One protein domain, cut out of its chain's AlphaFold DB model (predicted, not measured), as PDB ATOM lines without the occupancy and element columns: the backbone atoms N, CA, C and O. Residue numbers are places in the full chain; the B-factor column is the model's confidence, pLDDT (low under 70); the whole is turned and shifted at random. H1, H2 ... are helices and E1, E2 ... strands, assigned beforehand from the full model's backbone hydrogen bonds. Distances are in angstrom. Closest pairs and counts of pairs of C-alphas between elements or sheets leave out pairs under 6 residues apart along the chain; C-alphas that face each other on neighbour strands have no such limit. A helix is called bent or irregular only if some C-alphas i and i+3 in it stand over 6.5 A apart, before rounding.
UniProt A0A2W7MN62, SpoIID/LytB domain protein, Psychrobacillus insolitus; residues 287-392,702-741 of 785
ATOM      1  N   ALA A 287     -46.231   5.784 -10.828       91.88
ATOM      2  CA  ALA A 287     -45.140   4.827 -10.665       91.88
ATOM      3  C   ALA A 287     -45.190   4.194  -9.265       91.88
ATOM      4  O   ALA A 287     -44.902   4.863  -8.263       91.88
ATOM      5  N   LEU A 288     -45.559   2.914  -9.186       95.69
ATOM      6  CA  LEU A 288     -45.530   2.123  -7.952       95.69
ATOM      7  C   LEU A 288     -44.407   1.096  -8.031       95.69
ATOM      8  O   LEU A 288     -44.430   0.219  -8.889       95.69
ATOM      9  N   ILE A 289     -43.440   1.201  -7.127       96.31
ATOM     10  CA  ILE A 289     -42.225   0.391  -7.108       96.31
ATOM     11  C   ILE A 289     -42.332  -0.657  -6.005       96.31
ATOM     12  O   ILE A 289     -42.493  -0.323  -4.833       96.31
ATOM     13  N   PHE A 290     -42.156  -1.925  -6.357       97.06
ATOM     14  CA  PHE A 290     -42.125  -3.053  -5.433       97.06
ATOM     15  C   PHE A 290     -40.780  -3.768  -5.528       97.06
ATOM     16  O   PHE A 290     -40.474  -4.387  -6.545       97.06
ATOM     17  N   LYS A 291     -39.955  -3.691  -4.483       97.69
ATOM     18  CA  LYS A 291     -38.703  -4.449  -4.386       97.69
ATOM     19  C   LYS A 291     -39.007  -5.947  -4.372       97.69
ATOM     20  O   LYS A 291     -39.986  -6.394  -3.780       97.69
ATOM     21  N   LYS A 292     -38.175  -6.741  -5.043       97.00
ATOM     22  CA  LYS A 292     -38.336  -8.204  -5.052       97.00
ATOM     23  C   LYS A 292     -38.012  -8.800  -3.691       97.00
ATOM     24  O   LYS A 292     -38.808  -9.558  -3.158       97.00
ATOM     25  N   GLN A 293     -36.883  -8.416  -3.108       96.50
ATOM     26  CA  GLN A 293     -36.516  -8.809  -1.754       96.50
ATOM     27  C   GLN A 293     -37.088  -7.801  -0.756       96.50
ATOM     28  O   GLN A 293     -36.907  -6.598  -0.938       96.50
ATOM     29  N   GLN A 294     -37.767  -8.276   0.286       97.19
ATOM     30  CA  GLN A 294     -38.356  -7.411   1.309       97.19
ATOM     31  C   GLN A 294     -37.596  -7.466   2.628       97.19
ATOM     32  O   GLN A 294     -37.399  -6.424   3.247       97.19
ATOM     33  N   LEU A 295     -37.125  -8.641   3.040       94.94
ATOM     34  CA  LEU A 295     -36.346  -8.802   4.268       94.94
ATOM     35  C   LEU A 295     -34.863  -9.005   3.954       94.94
ATOM     36  O   LEU A 295     -34.512  -9.635   2.958       94.94
ATOM     37  N   ALA A 296     -33.982  -8.472   4.797       86.00
ATOM     38  CA  ALA A 296     -32.559  -8.801   4.745       86.00
ATOM     39  C   ALA A 296     -32.316 -10.254   5.208       86.00
ATOM     40  O   ALA A 296     -33.242 -10.941   5.637       86.00
ATOM     41  N   SER A 297     -31.067 -10.723   5.144       86.12
ATOM     42  CA  SER A 297     -30.696 -12.002   5.759       86.12
ATOM     43  C   SER A 297     -30.894 -11.912   7.276       86.12
ATOM     44  O   SER A 297     -30.298 -11.051   7.922       86.12
ATOM     45  N   LEU A 298     -31.733 -12.784   7.833       88.06
ATOM     46  CA  LEU A 298     -32.109 -12.805   9.249       88.06
ATOM     47  C   LEU A 298     -31.851 -14.191   9.846       88.06
ATOM     48  O   LEU A 298     -31.805 -15.189   9.128       88.06
ATOM     49  N   ASP A 299     -31.723 -14.258  11.171       84.88
ATOM     50  CA  ASP A 299     -31.684 -15.529  11.893       84.88
ATOM     51  C   ASP A 299     -33.106 -16.077  12.073       84.88
ATOM     52  O   ASP A 299     -33.841 -15.681  12.980       84.88
ATOM     53  N   TYR A 300     -33.498 -17.008  11.204       86.06
ATOM     54  CA  TYR A 300     -34.809 -17.661  11.255       86.06
ATOM     55  C   TYR A 300     -34.956 -18.644  12.415       86.06
ATOM     56  O   TYR A 300     -36.052 -19.156  12.622       86.06
ATOM     57  N   THR A 301     -33.910 -18.888  13.207       77.25
ATOM     58  CA  THR A 301     -34.057 -19.664  14.442       77.25
ATOM     59  C   THR A 301     -34.601 -18.808  15.587       77.25
ATOM     60  O   THR A 301     -35.205 -19.356  16.503       77.25
ATOM     61  N   THR A 302     -34.396 -17.484  15.591       79.56
ATOM     62  CA  THR A 302     -34.838 -16.576  16.675       79.56
ATOM     63  C   THR A 302     -35.704 -15.414  16.168       79.56
ATOM     64  O   THR A 302     -35.322 -14.247  16.315       79.56
ATOM     65  N   PRO A 303     -36.868 -15.692  15.545       87.69
ATOM     66  CA  PRO A 303     -37.754 -14.655  15.011       87.69
ATOM     67  C   PRO A 303     -38.120 -13.565  16.024       87.69
ATOM     68  O   PRO A 303     -38.128 -12.380  15.685       87.69
ATOM     69  N   GLU A 304     -38.312 -13.937  17.288       86.19
ATOM     70  CA  GLU A 304     -38.673 -13.037  18.383       86.19
ATOM     71  C   GLU A 304     -37.680 -11.887  18.605       86.19
ATOM     72  O   GLU A 304     -38.060 -10.831  19.108       86.19
ATOM     73  N   LYS A 305     -36.412 -12.046  18.202       88.44
ATOM     74  CA  LYS A 305     -35.381 -11.010  18.383       88.44
ATOM     75  C   LYS A 305     -35.477  -9.869  17.380       88.44
ATOM     76  O   LYS A 305     -34.959  -8.784  17.641       88.44
ATOM     77  N   TRP A 306     -36.076 -10.114  16.218       92.44
ATOM     78  CA  TRP A 306     -36.054  -9.168  15.103       92.44
ATOM     79  C   TRP A 306     -37.439  -8.847  14.545       92.44
ATOM     80  O   TRP A 306     -37.576  -7.888  13.781       92.44
ATOM     81  N   TRP A 307     -38.474  -9.601  14.922       94.19
ATOM     82  CA  TRP A 307     -39.813  -9.438  14.368       94.19
ATOM     83  C   TRP A 307     -40.370  -8.021  14.559       94.19
ATOM     84  O   TRP A 307     -40.834  -7.394  13.607       94.19
ATOM     85  N   SER A 308     -40.260  -7.458  15.759       93.06
ATOM     86  CA  SER A 308     -40.767  -6.111  16.054       93.06
ATOM     87  C   SER A 308     -39.875  -4.978  15.532       93.06
ATOM     88  O   SER A 308     -40.332  -3.842  15.427       93.06
ATOM     89  N   THR A 309     -38.616  -5.261  15.184       93.44
ATOM     90  CA  THR A 309     -37.611  -4.240  14.834       93.44
ATOM     91  C   THR A 309     -37.274  -4.190  13.346       93.44
ATOM     92  O   THR A 309     -36.768  -3.178  12.862       93.44
ATOM     93  N   THR A 310     -37.566  -5.255  12.597       94.06
ATOM     94  CA  THR A 310     -37.252  -5.344  11.167       94.06
ATOM     95  C   THR A 310     -38.433  -4.910  10.314       94.06
ATOM     96  O   THR A 310     -39.525  -5.460  10.441       94.06
ATOM     97  N   ASN A 311     -38.204  -3.988   9.383       93.69
ATOM     98  CA  ASN A 311     -39.200  -3.569   8.398       93.69
ATOM     99  C   ASN A 311     -38.876  -4.119   7.011       93.69
ATOM    100  O   ASN A 311     -37.710  -4.257   6.642       93.69
ATOM    101  N   GLU A 312     -39.917  -4.389   6.229       97.06
ATOM    102  CA  GLU A 312     -39.781  -4.697   4.810       97.06
ATOM    103  C   GLU A 312     -39.241  -3.498   4.010       97.06
ATOM    104  O   GLU A 312     -39.597  -2.350   4.280       97.06
ATOM    105  N   GLN A 313     -38.425  -3.745   2.981       97.19
ATOM    106  CA  GLN A 313     -37.820  -2.689   2.152       97.19
ATOM    107  C   GLN A 313     -38.844  -1.731   1.533       97.19
ATOM    108  O   GLN A 313     -38.583  -0.533   1.428       97.19
ATOM    109  N   ASN A 314     -40.022  -2.222   1.142       97.00
ATOM    110  CA  ASN A 314     -41.087  -1.371   0.610       97.00
ATOM    111  C   ASN A 314     -41.727  -0.435   1.643       97.00
ATOM    112  O   ASN A 314     -42.537   0.412   1.263       97.00
ATOM    113  N   LEU A 315     -41.373  -0.569   2.922       96.19
ATOM    114  CA  LEU A 315     -41.741   0.370   3.973       96.19
ATOM    115  C   LEU A 315     -40.699   1.482   4.171       96.19
ATOM    116  O   LEU A 315     -40.983   2.430   4.902       96.19
ATOM    117  N   ASP A 316     -39.544   1.424   3.501       93.88
ATOM    118  CA  ASP A 316     -38.518   2.467   3.556       93.88
ATOM    119  C   ASP A 316     -38.702   3.501   2.431       93.88
ATOM    120  O   ASP A 316     -38.480   3.231   1.247       93.88
ATOM    121  N   ILE A 317     -39.051   4.730   2.816       90.44
ATOM    122  CA  ILE A 317     -39.230   5.867   1.900       90.44
ATOM    123  C   ILE A 317     -37.941   6.289   1.176       90.44
ATOM    124  O   ILE A 317     -38.003   7.048   0.209       90.44
ATOM    125  N   LYS A 318     -36.767   5.833   1.632       93.56
ATOM    126  CA  LYS A 318     -35.494   6.038   0.926       93.56
ATOM    127  C   LYS A 318     -35.335   5.080  -0.255       93.56
ATOM    128  O   LYS A 318     -34.572   5.375  -1.169       93.56
ATOM    129  N   LEU A 319     -36.032   3.940  -0.237       92.81
ATOM    130  CA  LEU A 319     -35.945   2.900  -1.267       92.81
ATOM    131  C   LEU A 319     -37.073   2.980  -2.295       92.81
ATOM    132  O   LEU A 319     -36.882   2.559  -3.442       92.81
ATOM    133  N   VAL A 320     -38.241   3.482  -1.890       95.88
ATOM    134  CA  VAL A 320     -39.434   3.617  -2.733       95.88
ATOM    135  C   VAL A 320     -40.184   4.914  -2.431       95.88
ATOM    136  O   VAL A 320     -40.079   5.476  -1.346       95.88
ATOM    137  N   ASN A 321     -40.983   5.399  -3.383       94.38
ATOM    138  CA  ASN A 321     -41.783   6.607  -3.167       94.38
ATOM    139  C   ASN A 321     -42.956   6.366  -2.188       94.38
ATOM    140  O   ASN A 321     -43.395   5.234  -1.971       94.38
ATOM    141  N   ALA A 322     -43.521   7.445  -1.636       95.19
ATOM    142  CA  ALA A 322     -44.593   7.371  -0.638       95.19
ATOM    143  C   ALA A 322     -45.855   6.627  -1.123       95.19
ATOM    144  O   ALA A 322     -46.517   5.950  -0.338       95.19
ATOM    145  N   ASN A 323     -46.193   6.715  -2.414       94.69
ATOM    146  CA  ASN A 323     -47.329   5.977  -2.972       94.69
ATOM    147  C   ASN A 323     -47.042   4.474  -3.049       94.69
ATOM    148  O   ASN A 323     -47.928   3.673  -2.773       94.69
ATOM    149  N   SER A 324     -45.802   4.088  -3.346       97.00
ATOM    150  CA  SER A 324     -45.353   2.692  -3.347       97.00
ATOM    151  C   SER A 324     -45.406   2.084  -1.946       97.00
ATOM    152  O   SER A 324     -45.873   0.960  -1.782       97.00
ATOM    153  N   GLN A 325     -45.000   2.853  -0.929       97.25
ATOM    154  CA  GLN A 325     -45.125   2.460   0.476       97.25
ATOM    155  C   GLN A 325     -46.593   2.239   0.860       97.25
ATOM    156  O   GLN A 325     -46.949   1.173   1.362       97.25
ATOM    157  N   LYS A 326     -47.468   3.213   0.574       96.88
ATOM    158  CA  LYS A 326     -48.915   3.088   0.827       96.88
ATOM    159  C   LYS A 326     -49.509   1.882   0.104       96.88
ATOM    160  O   LYS A 326     -50.276   1.135   0.705       96.88
ATOM    161  N   ALA A 327     -49.124   1.670  -1.155       97.12
ATOM    162  CA  ALA A 327     -49.608   0.550  -1.942       97.12
ATOM    163  C   ALA A 327     -49.221  -0.794  -1.314       97.12
ATOM    164  O   ALA A 327     -50.073  -1.664  -1.145       97.12
ATOM    165  N   PHE A 328     -47.955  -0.947  -0.921       98.06
ATOM    166  CA  PHE A 328     -47.467  -2.150  -0.256       98.06
ATOM    167  C   PHE A 328     -48.190  -2.403   1.072       98.06
ATOM    168  O   PHE A 328     -48.666  -3.514   1.298       98.06
ATOM    169  N   THR A 329     -48.366  -1.372   1.904       97.88
ATOM    170  CA  THR A 329     -49.125  -1.470   3.160       97.88
ATOM    171  C   THR A 329     -50.566  -1.921   2.922       97.88
ATOM    172  O   THR A 329     -51.039  -2.835   3.596       97.88
ATOM    173  N   SER A 330     -51.266  -1.346   1.939       98.25
ATOM    174  CA  SER A 330     -52.637  -1.752   1.604       98.25
ATOM    175  C   SER A 330     -52.725  -3.208   1.141       98.25
ATOM    176  O   SER A 330     -53.627  -3.932   1.562       98.25
ATOM    177  N   LEU A 331     -51.783  -3.664   0.307       98.12
ATOM    178  CA  LEU A 331     -51.736  -5.053  -0.165       98.12
ATOM    179  C   LEU A 331     -51.413  -6.027   0.972       98.12
ATOM    180  O   LEU A 331     -52.080  -7.054   1.096       98.12
ATOM    181  N   LYS A 332     -50.455  -5.679   1.837       98.00
ATOM    182  CA  LYS A 332     -50.107  -6.454   3.036       98.00
ATOM    183  C   LYS A 332     -51.301  -6.578   3.984       98.00
ATOM    184  O   LYS A 332     -51.616  -7.679   4.426       98.00
ATOM    185  N   ASN A 333     -52.016  -5.483   4.242       98.06
ATOM    186  CA  ASN A 333     -53.213  -5.494   5.089       98.06
ATOM    187  C   ASN A 333     -54.345  -6.326   4.478       98.06
ATOM    188  O   ASN A 333     -55.013  -7.077   5.188       98.06
ATOM    189  N   ARG A 334     -54.542  -6.230   3.156       98.00
ATOM    190  CA  ARG A 334     -55.507  -7.069   2.440       98.00
ATOM    191  C   ARG A 334     -55.158  -8.553   2.576       98.00
ATOM    192  O   ARG A 334     -56.033  -9.345   2.903       98.00
ATOM    193  N   MET A 335     -53.893  -8.910   2.369       98.00
ATOM    194  CA  MET A 335     -53.405 -10.279   2.534       98.00
ATOM    195  C   MET A 335     -53.597 -10.786   3.968       98.00
ATOM    196  O   MET A 335     -54.169 -11.853   4.149       98.00
ATOM    197  N   LEU A 336     -53.201 -10.012   4.985       98.12
ATOM    198  CA  LEU A 336     -53.411 -10.372   6.392       98.12
ATOM    199  C   LEU A 336     -54.897 -10.595   6.708       98.12
ATOM    200  O   LEU A 336     -55.244 -11.541   7.408       98.12
ATOM    201  N   SER A 337     -55.783  -9.751   6.170       97.88
ATOM    202  CA  SER A 337     -57.229  -9.917   6.333       97.88
ATOM    203  C   SER A 337     -57.752 -11.206   5.699       97.88
ATOM    204  O   SER A 337     -58.652 -11.822   6.263       97.88
ATOM    205  N   ASP A 338     -57.216 -11.614   4.548       97.38
ATOM    206  CA  ASP A 338     -57.606 -12.865   3.896       97.38
ATOM    207  C   ASP A 338     -57.060 -14.088   4.654       97.38
ATOM    208  O   ASP A 338     -57.805 -15.041   4.871       97.38
ATOM    209  N   LEU A 339     -55.822 -14.027   5.156       97.31
ATOM    210  CA  LEU A 339     -55.222 -15.084   5.982       97.31
ATOM    211  C   LEU A 339     -55.967 -15.289   7.308       97.31
ATOM    212  O   LEU A 339     -56.274 -16.424   7.661       97.31
ATOM    213  N   LYS A 340     -56.356 -14.204   7.993       97.06
ATOM    214  CA  LYS A 340     -57.130 -14.262   9.249       97.06
ATOM    215  C   LYS A 340     -58.501 -14.930   9.108       97.06
ATOM    216  O   LYS A 340     -59.057 -15.392  10.099       97.06
ATOM    217  N   LYS A 341     -59.070 -14.986   7.897       97.00
ATOM    218  CA  LYS A 341     -60.316 -15.735   7.642       97.00
ATOM    219  C   LYS A 341     -60.092 -17.248   7.637       97.00
ATOM    220  O   LYS A 341     -61.044 -17.986   7.860       97.00
ATOM    221  N   VAL A 342     -58.871 -17.691   7.336       94.88
ATOM    222  CA  VAL A 342     -58.481 -19.107   7.288       94.88
ATOM    223  C   VAL A 342     -57.952 -19.553   8.645       94.88
ATOM    224  O   VAL A 342     -58.392 -20.571   9.167       94.88
ATOM    225  N   ASP A 343     -57.040 -18.771   9.221       92.50
ATOM    226  CA  ASP A 343     -56.459 -19.013  10.537       92.50
ATOM    227  C   ASP A 343     -56.545 -17.728  11.381       92.50
ATOM    228  O   ASP A 343     -55.725 -16.816  11.218       92.50
ATOM    229  N   PRO A 344     -57.540 -17.632  12.285       93.50
ATOM    230  CA  PRO A 344     -57.715 -16.472  13.153       93.50
ATOM    231  C   PRO A 344     -56.557 -16.230  14.125       93.50
ATOM    232  O   PRO A 344     -56.462 -15.129  14.662       93.50
ATOM    233  N   THR A 345     -55.695 -17.229  14.362       91.94
ATOM    234  CA  THR A 345     -54.559 -17.098  15.287       91.94
ATOM    235  C   THR A 345     -53.420 -16.273  14.699       91.94
ATOM    236  O   THR A 345     -52.606 -15.765  15.461       91.94
ATOM    237  N   ILE A 346     -53.365 -16.086  13.372       95.75
ATOM    238  CA  ILE A 346     -52.357 -15.239  12.716       95.75
ATOM    239  C   ILE A 346     -52.536 -13.800  13.192       95.75
ATOM    240  O   ILE A 346     -53.489 -13.127  12.802       95.75
ATOM    241  N   SER A 347     -51.603 -13.296  13.994       95.31
ATOM    242  CA  SER A 347     -51.649 -11.941  14.540       95.31
ATOM    243  C   SER A 347     -51.043 -10.942  13.555       95.31
ATOM    244  O   SER A 347     -51.655  -9.896  13.281       95.31
ATOM    245  N   SER A 348     -49.908 -11.296  12.941       96.81
ATOM    246  CA  SER A 348     -49.187 -10.458  11.983       96.81
ATOM    247  C   SER A 348     -48.423 -11.268  10.920       96.81
ATOM    248  O   SER A 348     -48.196 -12.469  11.048       96.81
ATOM    249  N   ILE A 349     -48.034 -10.596   9.830       97.81
ATOM    250  CA  ILE A 349     -47.207 -11.177   8.762       97.81
ATOM    251  C   ILE A 349     -46.040 -10.260   8.406       97.81
ATOM    252  O   ILE A 349     -46.134  -9.030   8.527       97.81
ATOM    253  N   LYS A 350     -44.976 -10.852   7.863       97.62
ATOM    254  CA  LYS A 350     -43.937 -10.136   7.119       97.62
ATOM    255  C   LYS A 350     -43.770 -10.726   5.735       97.62
ATOM    256  O   LYS A 350     -43.632 -11.935   5.592       97.62
ATOM    257  N   ILE A 351     -43.764  -9.877   4.715       97.94
ATOM    258  CA  ILE A 351     -43.478 -10.332   3.352       97.94
ATOM    259  C   ILE A 351     -41.964 -10.503   3.252       97.94
ATOM    260  O   ILE A 351     -41.228  -9.560   3.512       97.94
ATOM    261  N   GLU A 352     -41.506 -11.699   2.901       96.56
ATOM    262  CA  GLU A 352     -40.087 -12.018   2.722       96.56
ATOM    263  C   GLU A 352     -39.615 -11.577   1.334       96.56
ATOM    264  O   GLU A 352     -38.581 -10.918   1.186       96.56
ATOM    265  N   SER A 353     -40.405 -11.911   0.313       97.25
ATOM    266  CA  SER A 353     -40.122 -11.566  -1.075       97.25
ATOM    267  C   SER A 353     -41.387 -11.508  -1.929       97.25
ATOM    268  O   SER A 353     -42.397 -12.159  -1.658       97.25
ATOM    269  N   ILE A 354     -41.318 -10.711  -2.990       97.94
ATOM    270  CA  ILE A 354     -42.288 -10.665  -4.075       97.94
ATOM    271  C   ILE A 354     -41.678 -11.435  -5.246       97.94
ATOM    272  O   ILE A 354     -40.715 -10.988  -5.870       97.94
ATOM    273  N   ASN A 355     -42.249 -12.599  -5.540       96.75
ATOM    274  CA  ASN A 355     -41.732 -13.527  -6.541       96.75
ATOM    275  C   ASN A 355     -42.106 -13.090  -7.960       96.75
ATOM    276  O   ASN A 355     -41.290 -13.158  -8.878       96.75
ATOM    277  N   SER A 356     -43.350 -12.649  -8.150       96.06
ATOM    278  CA  SER A 356     -43.840 -12.186  -9.447       96.06
ATOM    279  C   SER A 356     -45.064 -11.287  -9.321       96.06
ATOM    280  O   SER A 356     -45.867 -11.410  -8.394       96.06
ATOM    281  N   VAL A 357     -45.196 -10.401 -10.306       95.69
ATOM    282  CA  VAL A 357     -46.376  -9.577 -10.552       95.69
ATOM    283  C   VAL A 357     -46.846  -9.875 -11.968       95.69
ATOM    284  O   VAL A 357     -46.063  -9.762 -12.911       95.69
ATOM    285  N   GLY A 358     -48.103 -10.282 -12.111       94.06
ATOM    286  CA  GLY A 358     -48.716 -10.586 -13.399       94.06
ATOM    287  C   GLY A 358     -49.994  -9.788 -13.604       94.06
ATOM    288  O   GLY A 358     -50.792  -9.639 -12.679       94.06
ATOM    289  N   THR A 359     -50.207  -9.312 -14.827       96.12
ATOM    290  CA  THR A 359     -51.456  -8.670 -15.237       96.12
ATOM    291  C   THR A 359     -52.051  -9.373 -16.449       96.12
ATOM    292  O   THR A 359     -51.337  -9.854 -17.326       96.12
ATOM    293  N   GLN A 360     -53.377  -9.447 -16.489       96.81
ATOM    294  CA  GLN A 360     -54.140  -9.759 -17.695       96.81
ATOM    295  C   GLN A 360     -54.921  -8.511 -18.073       96.81
ATOM    296  O   GLN A 360     -55.511  -7.868 -17.199       96.81
ATOM    297  N   LYS A 361     -54.929  -8.169 -19.358       95.69
ATOM    298  CA  LYS A 361     -55.596  -6.978 -19.883       95.69
ATOM    299  C   LYS A 361     -56.851  -7.358 -20.655       95.69
ATOM    300  O   LYS A 361     -56.977  -8.486 -21.122       95.69
ATOM    301  N   TYR A 362     -57.789  -6.427 -20.756       94.50
ATOM    302  CA  TYR A 362     -58.891  -6.550 -21.700       94.50
ATOM    303  C   TYR A 362     -58.417  -6.212 -23.115       94.50
ATOM    304  O   TYR A 362     -57.785  -5.177 -23.312       94.50
ATOM    305  N   ASP A 363     -58.768  -7.036 -24.101       92.69
ATOM    306  CA  ASP A 363     -58.312  -6.858 -25.488       92.69
ATOM    307  C   ASP A 363     -58.814  -5.549 -26.118       92.69
ATOM    308  O   ASP A 363     -58.117  -4.919 -26.906       92.69
ATOM    309  N   ASN A 364     -60.019  -5.108 -25.746       90.56
ATOM    310  CA  ASN A 364     -60.668  -3.921 -26.306       90.56
ATOM    311  C   ASN A 364     -60.213  -2.591 -25.678       90.56
ATOM    312  O   ASN A 364     -60.487  -1.538 -26.255       90.56
ATOM    313  N   THR A 365     -59.602  -2.608 -24.489       90.62
ATOM    314  CA  THR A 365     -59.195  -1.374 -23.784       90.62
ATOM    315  C   THR A 365     -57.731  -1.331 -23.383       90.62
ATOM    316  O   THR A 365     -57.225  -0.250 -23.095       90.62
ATOM    317  N   GLY A 366     -57.043  -2.473 -23.320       90.62
ATOM    318  CA  GLY A 366     -55.687  -2.574 -22.779       90.62
ATOM    319  C   GLY A 366     -55.597  -2.341 -21.263       90.62
ATOM    320  O   GLY A 366     -54.495  -2.367 -20.709       90.62
ATOM    321  N   LYS A 367     -56.730  -2.137 -20.578       93.31
ATOM    322  CA  LYS A 367     -56.791  -1.908 -19.130       93.31
ATOM    323  C   LYS A 367     -56.712  -3.223 -18.370       93.31
ATOM    324  O   LYS A 367     -57.102  -4.278 -18.875       93.31
ATOM    325  N   VAL A 368     -56.191  -3.167 -17.146       95.00
ATOM    326  CA  VAL A 368     -55.960  -4.355 -16.321       95.00
ATOM    327  C   VAL A 368     -57.289  -4.971 -15.890       95.00
ATOM    328  O   VAL A 368     -58.033  -4.402 -15.093       95.00
ATOM    329  N   LYS A 369     -57.550  -6.178 -16.394       95.62
ATOM    330  CA  LYS A 369     -58.655  -7.055 -16.001       95.62
ATOM    331  C   LYS A 369     -58.346  -7.745 -14.681       95.62
ATOM    332  O   LYS A 369     -59.141  -7.672 -13.748       95.62
ATOM    333  N   GLN A 370     -57.181  -8.384 -14.605       97.12
ATOM    334  CA  GLN A 370     -56.742  -9.186 -13.465       97.12
ATOM    335  C   GLN A 370     -55.306  -8.827 -13.093       97.12
ATOM    336  O   GLN A 370     -54.458  -8.658 -13.966       97.12
ATOM    337  N   PHE A 371     -55.036  -8.757 -11.797       97.56
ATOM    338  CA  PHE A 371     -53.733  -8.543 -11.187       97.56
ATOM    339  C   PHE A 371     -53.442  -9.688 -10.218       97.56
ATOM    340  O   PHE A 371     -54.268 -10.002  -9.360       97.56
ATOM    341  N   ASN A 372     -52.260 -10.283 -10.342       97.75
ATOM    342  CA  ASN A 372     -51.789 -11.355  -9.478       97.75
ATOM    343  C   ASN A 372     -50.432 -10.977  -8.881       97.75
ATOM    344  O   ASN A 372     -49.499 -10.642  -9.616       97.75
ATOM    345  N   LEU A 373     -50.321 -11.060  -7.559       97.75
ATOM    346  CA  LEU A 373     -49.095 -10.828  -6.801       97.75
ATOM    347  C   LEU A 373     -48.736 -12.102  -6.037       97.75
ATOM    348  O   LEU A 373     -49.455 -12.502  -5.121       97.75
ATOM    349  N   ASN A 374     -47.618 -12.720  -6.409       98.12
ATOM    350  CA  ASN A 374     -47.110 -13.924  -5.761       98.12
ATOM    351  C   ASN A 374     -46.018 -13.545  -4.765       98.12
ATOM    352  O   ASN A 374     -45.012 -12.949  -5.160       98.12
ATOM    353  N   VAL A 375     -46.184 -13.919  -3.500       98.31
ATOM    354  CA  VAL A 375     -45.251 -13.573  -2.420       98.31
ATOM    355  C   VAL A 375     -44.850 -14.791  -1.604       98.31
ATOM    356  O   VAL A 375     -45.635 -15.732  -1.458       98.31
ATOM    357  N   ASN A 376     -43.642 -14.730  -1.050       98.00
ATOM    358  CA  ASN A 376     -43.273 -15.524   0.110       98.00
ATOM    359  C   ASN A 376     -43.438 -14.662   1.362       98.00
ATOM    360  O   ASN A 376     -43.123 -13.466   1.341       98.00
ATOM    361  N   TYR A 377     -43.938 -15.247   2.442       97.25
ATOM    362  CA  TYR A 377     -44.198 -14.531   3.683       97.25
ATOM    363  C   TYR A 377     -43.934 -15.393   4.911       97.25
ATOM    364  O   TYR A 377     -43.892 -16.617   4.851       97.25
ATOM    365  N   LEU A 378     -43.773 -14.710   6.030       95.88
ATOM    366  CA  LEU A 378     -43.585 -15.267   7.356       95.88
ATOM    367  C   LEU A 378     -44.790 -14.864   8.204       95.88
ATOM    368  O   LEU A 378     -45.316 -13.757   8.035       95.88
ATOM    369  N   GLU A 379     -45.201 -15.723   9.129       94.94
ATOM    370  CA  GLU A 379     -46.360 -15.491   9.995       94.94
ATOM    371  C   GLU A 379     -46.009 -15.604  11.480       94.94
ATOM    372  O   GLU A 379     -45.282 -16.505  11.906       94.94
ATOM    373  N   GLU A 380     -46.552 -14.669  12.251       94.25
ATOM    374  CA  GLU A 380     -46.626 -14.707  13.706       94.25
ATOM    375  C   GLU A 380     -48.081 -14.990  14.082       94.25
ATOM    376  O   GLU A 380     -49.016 -14.452  13.474       94.25
ATOM    377  N   LYS A 381     -48.261 -15.853  15.072       90.31
ATOM    378  CA  LYS A 381     -49.552 -16.242  15.625       90.31
ATOM    379  C   LYS A 381     -49.579 -15.955  17.117       90.31
ATOM    380  O   LYS A 381     -48.534 -15.809  17.743       90.31
ATOM    381  N   GLU A 382     -50.772 -15.918  17.679       89.06
ATOM    382  CA  GLU A 382     -50.987 -15.880  19.122       89.06
ATOM    383  C   GLU A 382     -51.489 -17.243  19.596       89.06
ATOM    384  O   GLU A 382     -52.407 -17.822  19.007       89.06
ATOM    385  N   ASP A 383     -50.866 -17.776  20.648       76.88
ATOM    386  CA  ASP A 383     -51.371 -18.970  21.316       76.88
ATOM    387  C   ASP A 383     -52.580 -18.653  22.218       76.88
ATOM    388  O   ASP A 383     -53.030 -17.513  22.334       76.88
ATOM    389  N   ILE A 384     -53.126 -19.674  22.884       74.25
ATOM    390  CA  ILE A 384     -54.296 -19.528  23.768       74.25
ATOM    391  C   ILE A 384     -54.089 -18.552  24.940       74.25
ATOM    392  O   ILE A 384     -55.068 -18.118  25.543       74.25
ATOM    393  N   ASN A 385     -52.837 -18.230  25.277       75.69
ATOM    394  CA  ASN A 385     -52.470 -17.291  26.334       75.69
ATOM    395  C   ASN A 385     -52.146 -15.893  25.777       75.69
ATOM    396  O   ASN A 385     -51.860 -14.988  26.558       75.69
ATOM    397  N   GLY A 386     -52.202 -15.712  24.454       80.06
ATOM    398  CA  GLY A 386     -51.792 -14.486  23.773       80.06
ATOM    399  C   GLY A 386     -50.279 -14.368  23.579       80.06
ATOM    400  O   GLY A 386     -49.802 -13.284  23.248       80.06
ATOM    401  N   ASP A 387     -49.512 -15.445  23.786       78.50
ATOM    402  CA  ASP A 387     -48.071 -15.423  23.542       78.50
ATOM    403  C   ASP A 387     -47.787 -15.534  22.037       78.50
ATOM    404  O   ASP A 387     -48.368 -16.374  21.342       78.50
ATOM    405  N   SER A 388     -46.840 -14.728  21.542       83.50
ATOM    406  CA  SER A 388     -46.346 -14.834  20.167       83.50
ATOM    407  C   SER A 388     -45.711 -16.201  19.926       83.50
ATOM    408  O   SER A 388     -44.709 -16.568  20.549       83.50
ATOM    409  N   ILE A 389     -46.251 -16.924  18.955       82.38
ATOM    410  CA  ILE A 389     -45.675 -18.143  18.400       82.38
ATOM    411  C   ILE A 389     -45.453 -17.957  16.902       82.38
ATOM    412  O   ILE A 389     -46.079 -17.126  16.248       82.38
ATOM    413  N   TYR A 390     -44.554 -18.749  16.342       85.88
ATOM    414  CA  TYR A 390     -44.173 -18.641  14.942       85.88
ATOM    415  C   TYR A 390     -44.338 -19.988  14.256       85.88
ATOM    416  O   TYR A 390     -44.114 -21.034  14.870       85.88
ATOM    417  N   THR A 391     -44.706 -19.975  12.977       83.62
ATOM    418  CA  THR A 391     -44.760 -21.210  12.193       83.62
ATOM    419  C   THR A 391     -43.340 -21.619  11.831       83.62
ATOM    420  O   THR A 391     -42.688 -20.965  11.022       83.62
ATOM    421  N   MET A 392     -42.849 -22.687  12.459       82.31
ATOM    422  CA  MET A 392     -41.478 -23.173  12.313       82.31
ATOM    423  C   MET A 392     -41.452 -24.510  11.564       82.31
ATOM    424  O   MET A 392     -42.266 -25.398  11.818       82.31
ATOM    425  N   GLN A 702     -43.921 -19.265   3.946       94.94
ATOM    426  CA  GLN A 702     -45.206 -19.595   3.342       94.94
ATOM    427  C   GLN A 702     -45.350 -18.911   1.982       94.94
ATOM    428  O   GLN A 702     -44.721 -17.890   1.712       94.94
ATOM    429  N   LYS A 703     -46.226 -19.435   1.118       97.19
ATOM    430  CA  LYS A 703     -46.511 -18.858  -0.208       97.19
ATOM    431  C   LYS A 703     -47.942 -18.350  -0.284       97.19
ATOM    432  O   LYS A 703     -48.864 -19.043   0.133       97.19
ATOM    433  N   TYR A 704     -48.137 -17.176  -0.881       97.81
ATOM    434  CA  TYR A 704     -49.466 -16.603  -1.102       97.81
ATOM    435  C   TYR A 704     -49.590 -15.962  -2.486       97.81
ATOM    436  O   TYR A 704     -48.652 -15.336  -2.981       97.81
ATOM    437  N   THR A 705     -50.764 -16.106  -3.108       97.94
ATOM    438  CA  THR A 705     -51.120 -15.435  -4.368       97.94
ATOM    439  C   THR A 705     -52.293 -14.496  -4.128       97.94
ATOM    440  O   THR A 705     -53.436 -14.934  -3.998       97.94
ATOM    441  N   LEU A 706     -52.032 -13.190  -4.113       97.69
ATOM    442  CA  LEU A 706     -53.090 -12.189  -4.072       97.69
ATOM    443  C   LEU A 706     -53.620 -11.957  -5.490       97.69
ATOM    444  O   LEU A 706     -52.907 -11.413  -6.331       97.69
ATOM    445  N   SER A 707     -54.870 -12.349  -5.730       97.62
ATOM    446  CA  SER A 707     -55.553 -12.217  -7.022       97.62
ATOM    447  C   SER A 707     -56.683 -11.194  -6.917       97.62
ATOM    448  O   SER A 707     -57.638 -11.401  -6.170       97.62
ATOM    449  N   LEU A 708     -56.587 -10.089  -7.656       97.12
ATOM    450  CA  LEU A 708     -57.562  -8.994  -7.652       97.12
ATOM    451  C   LEU A 708     -57.914  -8.588  -9.082       97.12
ATOM    452  O   LEU A 708     -57.042  -8.511  -9.939       97.12
ATOM    453  N   THR A 709     -59.173  -8.242  -9.331       96.25
ATOM    454  CA  THR A 709     -59.520  -7.501 -10.554       96.25
ATOM    455  C   THR A 709     -58.876  -6.110 -10.534       96.25
ATOM    456  O   THR A 709     -58.535  -5.594  -9.464       96.25
ATOM    457  N   GLY A 710     -58.729  -5.457 -11.691       94.00
ATOM    458  CA  GLY A 710     -58.166  -4.100 -11.752       94.00
ATOM    459  C   GLY A 710     -58.918  -3.096 -10.867       94.00
ATOM    460  O   GLY A 710     -58.296  -2.304 -10.153       94.00
ATOM    461  N   SER A 711     -60.254  -3.162 -10.844       93.44
ATOM    462  CA  SER A 711     -61.082  -2.288 -10.003       93.44
ATOM    463  C   SER A 711     -60.929  -2.600  -8.512       93.44
ATOM    464  O   SER A 711     -60.795  -1.674  -7.708       93.44
ATOM    465  N   GLN A 712     -60.849  -3.881  -8.127       95.69
ATOM    466  CA  GLN A 712     -60.552  -4.280  -6.746       95.69
ATOM    467  C   GLN A 712     -59.163  -3.818  -6.302       95.69
ATOM    468  O   GLN A 712     -59.031  -3.300  -5.195       95.69
ATOM    469  N   LEU A 713     -58.140  -3.960  -7.152       96.44
ATOM    470  CA  LEU A 713     -56.797  -3.460  -6.865       96.44
ATOM    471  C   LEU A 713     -56.839  -1.954  -6.609       96.44
ATOM    472  O   LEU A 713     -56.400  -1.496  -5.557       96.44
ATOM    473  N   ARG A 714     -57.436  -1.183  -7.523       94.38
ATOM    474  CA  ARG A 714     -57.582   0.269  -7.366       94.38
ATOM    475  C   ARG A 714     -58.334   0.645  -6.090       94.38
ATOM    476  O   ARG A 714     -57.947   1.599  -5.422       94.38
ATOM    477  N   SER A 715     -59.367  -0.111  -5.725       93.81
ATOM    478  CA  SER A 715     -60.102   0.090  -4.475       93.81
ATOM    479  C   SER A 715     -59.246  -0.186  -3.235       93.81
ATOM    480  O   SER A 715     -59.342   0.563  -2.270       93.81
ATOM    481  N   VAL A 716     -58.417  -1.236  -3.249       96.56
ATOM    482  CA  VAL A 716     -57.516  -1.589  -2.134       96.56
ATOM    483  C   VAL A 716     -56.408  -0.547  -1.970       96.56
ATOM    484  O   VAL A 716     -56.085  -0.157  -0.851       96.56
ATOM    485  N   LEU A 717     -55.823  -0.081  -3.076       95.38
ATOM    486  CA  LEU A 717     -54.736   0.903  -3.041       95.38
ATOM    487  C   LEU A 717     -55.240   2.330  -2.774       95.38
ATOM    488  O   LEU A 717     -54.521   3.139  -2.192       95.38
ATOM    489  N   GLY A 718     -56.472   2.631  -3.185       91.44
ATOM    490  CA  GLY A 718     -57.046   3.970  -3.173       91.44
ATOM    491  C   GLY A 718     -56.755   4.739  -4.466       91.44
ATOM    492  O   GLY A 718     -55.684   4.631  -5.068       91.44
ATOM    493  N   SER A 719     -57.715   5.570  -4.880       87.06
ATOM    494  CA  SER A 719     -57.688   6.316  -6.150       87.06
ATOM    495  C   SER A 719     -56.572   7.363  -6.259       87.06
ATOM    496  O   SER A 719     -56.254   7.801  -7.363       87.06
ATOM    497  N   SER A 720     -55.977   7.773  -5.136       87.25
ATOM    498  CA  SER A 720     -54.829   8.686  -5.092       87.25
ATOM    499  C   SER A 720     -53.479   7.975  -5.238       87.25
ATOM    500  O   SER A 720     -52.500   8.614  -5.624       87.25
ATOM    501  N   VAL A 721     -53.429   6.668  -4.955       93.31
ATOM    502  CA  VAL A 721     -52.227   5.829  -5.067       93.31
ATOM    503  C   VAL A 721     -52.187   5.145  -6.425       93.31
ATOM    504  O   VAL A 721     -51.187   5.259  -7.124       93.31
ATOM    505  N   LEU A 722     -53.283   4.486  -6.820       93.94
ATOM    506  CA  LEU A 722     -53.465   3.943  -8.163       93.94
ATOM    507  C   LEU A 722     -54.562   4.728  -8.882       93.94
ATOM    508  O   LEU A 722     -55.757   4.549  -8.647       93.94
ATOM    509  N   ARG A 723     -54.144   5.631  -9.767       91.94
ATOM    510  CA  ARG A 723     -55.037   6.593 -10.420       91.94
ATOM    511  C   ARG A 723     -56.059   5.940 -11.345       91.94
ATOM    512  O   ARG A 723     -57.221   6.356 -11.339       91.94
ATOM    513  N   SER A 724     -55.666   4.893 -12.067       93.00
ATOM    514  CA  SER A 724     -56.508   4.161 -13.019       93.00
ATOM    515  C   SER A 724     -56.091   2.690 -13.133       93.00
ATOM    516  O   SER A 724     -55.015   2.308 -12.680       93.00
ATOM    517  N   THR A 725     -56.953   1.871 -13.740       93.88
ATOM    518  CA  THR A 725     -56.660   0.485 -14.152       93.88
ATOM    519  C   THR A 725     -55.853   0.412 -15.450       93.88
ATOM    520  O   THR A 725     -55.441  -0.673 -15.854       93.88
ATOM    521  N   ASP A 726     -55.615   1.552 -16.100       92.44
ATOM    522  CA  ASP A 726     -54.709   1.685 -17.235       92.44
ATOM    523  C   ASP A 726     -53.254   1.814 -16.761       92.44
ATOM    524  O   ASP A 726     -52.765   2.922 -16.505       92.44
ATOM    525  N   PHE A 727     -52.592   0.669 -16.578       92.94
ATOM    526  CA  PHE A 727     -51.171   0.596 -16.257       92.94
ATOM    527  C   PHE A 727     -50.492  -0.636 -16.850       92.94
ATOM    528  O   PHE A 727     -51.112  -1.677 -17.083       92.94
ATOM    529  N   ASP A 728     -49.184  -0.510 -17.039       93.00
ATOM    530  CA  ASP A 728     -48.286  -1.589 -17.427       93.00
ATOM    531  C   ASP A 728     -47.428  -2.042 -16.250       93.00
ATOM    532  O   ASP A 728     -47.206  -1.302 -15.290       93.00
ATOM    533  N   THR A 729     -46.951  -3.283 -16.322       94.31
ATOM    534  CA  THR A 729     -46.013  -3.851 -15.352       94.31
ATOM    535  C   THR A 729     -44.652  -4.018 -16.006       94.31
ATOM    536  O   THR A 729     -44.520  -4.729 -16.998       94.31
ATOM    537  N   TYR A 730     -43.635  -3.405 -15.412       94.56
ATOM    538  CA  TYR A 730     -42.246  -3.515 -15.830       94.56
ATOM    539  C   TYR A 730     -41.467  -4.322 -14.797       94.56
ATOM    540  O   TYR A 730     -41.612  -4.131 -13.587       94.56
ATOM    541  N   ILE A 731     -40.637  -5.247 -15.275       93.75
ATOM    542  CA  ILE A 731     -39.849  -6.145 -14.430       93.75
ATOM    543  C   ILE A 731     -38.375  -5.819 -14.630       93.75
ATOM    544  O   ILE A 731     -37.869  -5.853 -15.747       93.75
ATOM    545  N   SER A 732     -37.678  -5.556 -13.531       92.81
ATOM    546  CA  SER A 732     -36.225  -5.384 -13.510       92.81
ATOM    547  C   SER A 732     -35.584  -6.377 -12.538       92.81
ATOM    548  O   SER A 732     -36.275  -7.113 -11.823       92.81
ATOM    549  N   THR A 733     -34.251  -6.417 -12.495       88.81
ATOM    550  CA  THR A 733     -33.496  -7.374 -11.671       88.81
ATOM    551  C   THR A 733     -33.892  -7.320 -10.191       88.81
ATOM    552  O   THR A 733     -34.034  -8.372  -9.579       88.81
ATOM    553  N   GLY A 734     -34.157  -6.132  -9.633       93.88
ATOM    554  CA  GLY A 734     -34.438  -5.953  -8.199       93.88
ATOM    555  C   GLY A 734     -35.847  -5.477  -7.837       93.88
ATOM    556  O   GLY A 734     -36.169  -5.409  -6.650       93.88
ATOM    557  N   GLN A 735     -36.692  -5.128  -8.810       96.31
ATOM    558  CA  GLN A 735     -38.018  -4.567  -8.534       96.31
ATOM    559  C   GLN A 735     -39.026  -4.808  -9.661       96.31
ATOM    560  O   GLN A 735     -38.651  -5.013 -10.819       96.31
ATOM    561  N   PHE A 736     -40.301  -4.721  -9.301       96.50
ATOM    562  CA  PHE A 736     -41.433  -4.535 -10.197       96.50
ATOM    563  C   PHE A 736     -41.866  -3.075 -10.160       96.50
ATOM    564  O   PHE A 736     -41.837  -2.446  -9.101       96.50
ATOM    565  N   GLU A 737     -42.298  -2.554 -11.297       95.69
ATOM    566  CA  GLU A 737     -42.858  -1.215 -11.402       95.69
ATOM    567  C   GLU A 737     -44.212  -1.274 -12.104       95.69
ATOM    568  O   GLU A 737     -44.328  -1.837 -13.191       95.69
ATOM    569  N   LEU A 738     -45.237  -0.702 -11.476       94.88
ATOM    570  CA  LEU A 738     -46.512  -0.427 -12.129       94.88
ATOM    571  C   LEU A 738     -46.476   1.012 -12.622       94.88
ATOM    572  O   LEU A 738     -46.308   1.908 -11.795       94.88
ATOM    573  N   ASN A 739     -46.639   1.220 -13.928       91.69
ATOM    574  CA  ASN A 739     -46.659   2.549 -14.532       91.69
ATOM    575  C   ASN A 739     -48.008   2.799 -15.214       91.69
ATOM    576  O   ASN A 739     -48.315   2.183 -16.235       91.69
ATOM    577  N   GLY A 740     -48.832   3.650 -14.603       86.88
ATOM    578  CA  GLY A 740     -50.175   3.984 -15.084       86.88
ATOM    579  C   GLY A 740     -50.263   5.336 -15.770       86.88
ATOM    580  O   GLY A 740     -49.503   6.235 -15.423       86.88
ATOM    581  N   THR A 741     -51.207   5.496 -16.707       82.19
ATOM    582  CA  THR A 741     -51.337   6.747 -17.481       82.19
ATOM    583  C   THR A 741     -52.699   7.440 -17.435       82.19
ATOM    584  O   THR A 741     -52.766   8.624 -17.764       82.19
TER     585      THR A 741
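This is residues 287 to 392 and 702 to 741 of the 785 residues of the protein "SpoIID/LytB domain protein" of Psychrobacillus insolitus (UniProt A0A2W7MN62). A long, bent, twisted sheet of E2, E3, E4 and E5 has helix H1 and the small sheet E1 E7 E6 over one face; the two sheets make a sandwich, only partly face to face, with strands crossed at 49 degrees. Short H2 packs crosswise on H1. The printed part has 146 residues, with two named helices and seven named strands in the order E1 H1 E2 E3 E4 E5 H2 E6 E7, class mixed, both sheets antiparallel. It is compact, radius of gyration of the C-alphas 16.0 A, spanning 54 by 32 by 23 A.

Start at E1, residues 287 to 291, antiparallel to E7, residues 735 to 740 (N 288 and O 738, 2.9 A). E7 forms a hairpin with E6, residues 727 to 731 (N 730 and O 737, 2.8 A). H1, residues 322 to 342, only grazes this sheet with residues 322 to 328. Next, E2, residues 346 to 361, E3, residues 368 to 382, and E4, residues 388 to 390, form a meander, each strand the antiparallel neighbour of the one before: N 350 and O 378 are 2.9 A apart, N 381 and O 389 2.8 A. E5, residues 702 to 709, is antiparallel to E3 (N 373 and O 706, 2.9 A), on the same side of it as E4. H2, residues 710 to 717, touches H1 residues 326 to 334 alone, about perpendicular at 79 degrees, closest C-alphas Ala 327 and Leu 717, 5.3 A; both are on the same face of the branched sheet. Every O i to N i+4 pair is within hydrogen-bond range in H2, 15 of 17 in H1.

Find C-alpha 287 at (-45.140, 4.827, -10.665), where E1 begins, 12.9 A long. From C-alpha 322 at (-44.593, 7.371, -0.638), H1 runs 30.9 A. E2, 33.8 A, bends by 82 degrees at residue 353; E3, 37.6 A, bends by 67 degrees at residue 378. E5 runs 23.3 A, and E7 ends at C-alpha 740, (-50.175, 3.984, -15.084).

The C-alphas farthest apart, Asn 364 and Asn 385, are 54.9 A apart. Residues 393 to 701 are not printed; C-alphas 392 and 702 lie 10.4 A apart. The link E1 to H1, 30 residues, is long. Mean pLDDT of the printed part is 93.3; no printed residue is under 70.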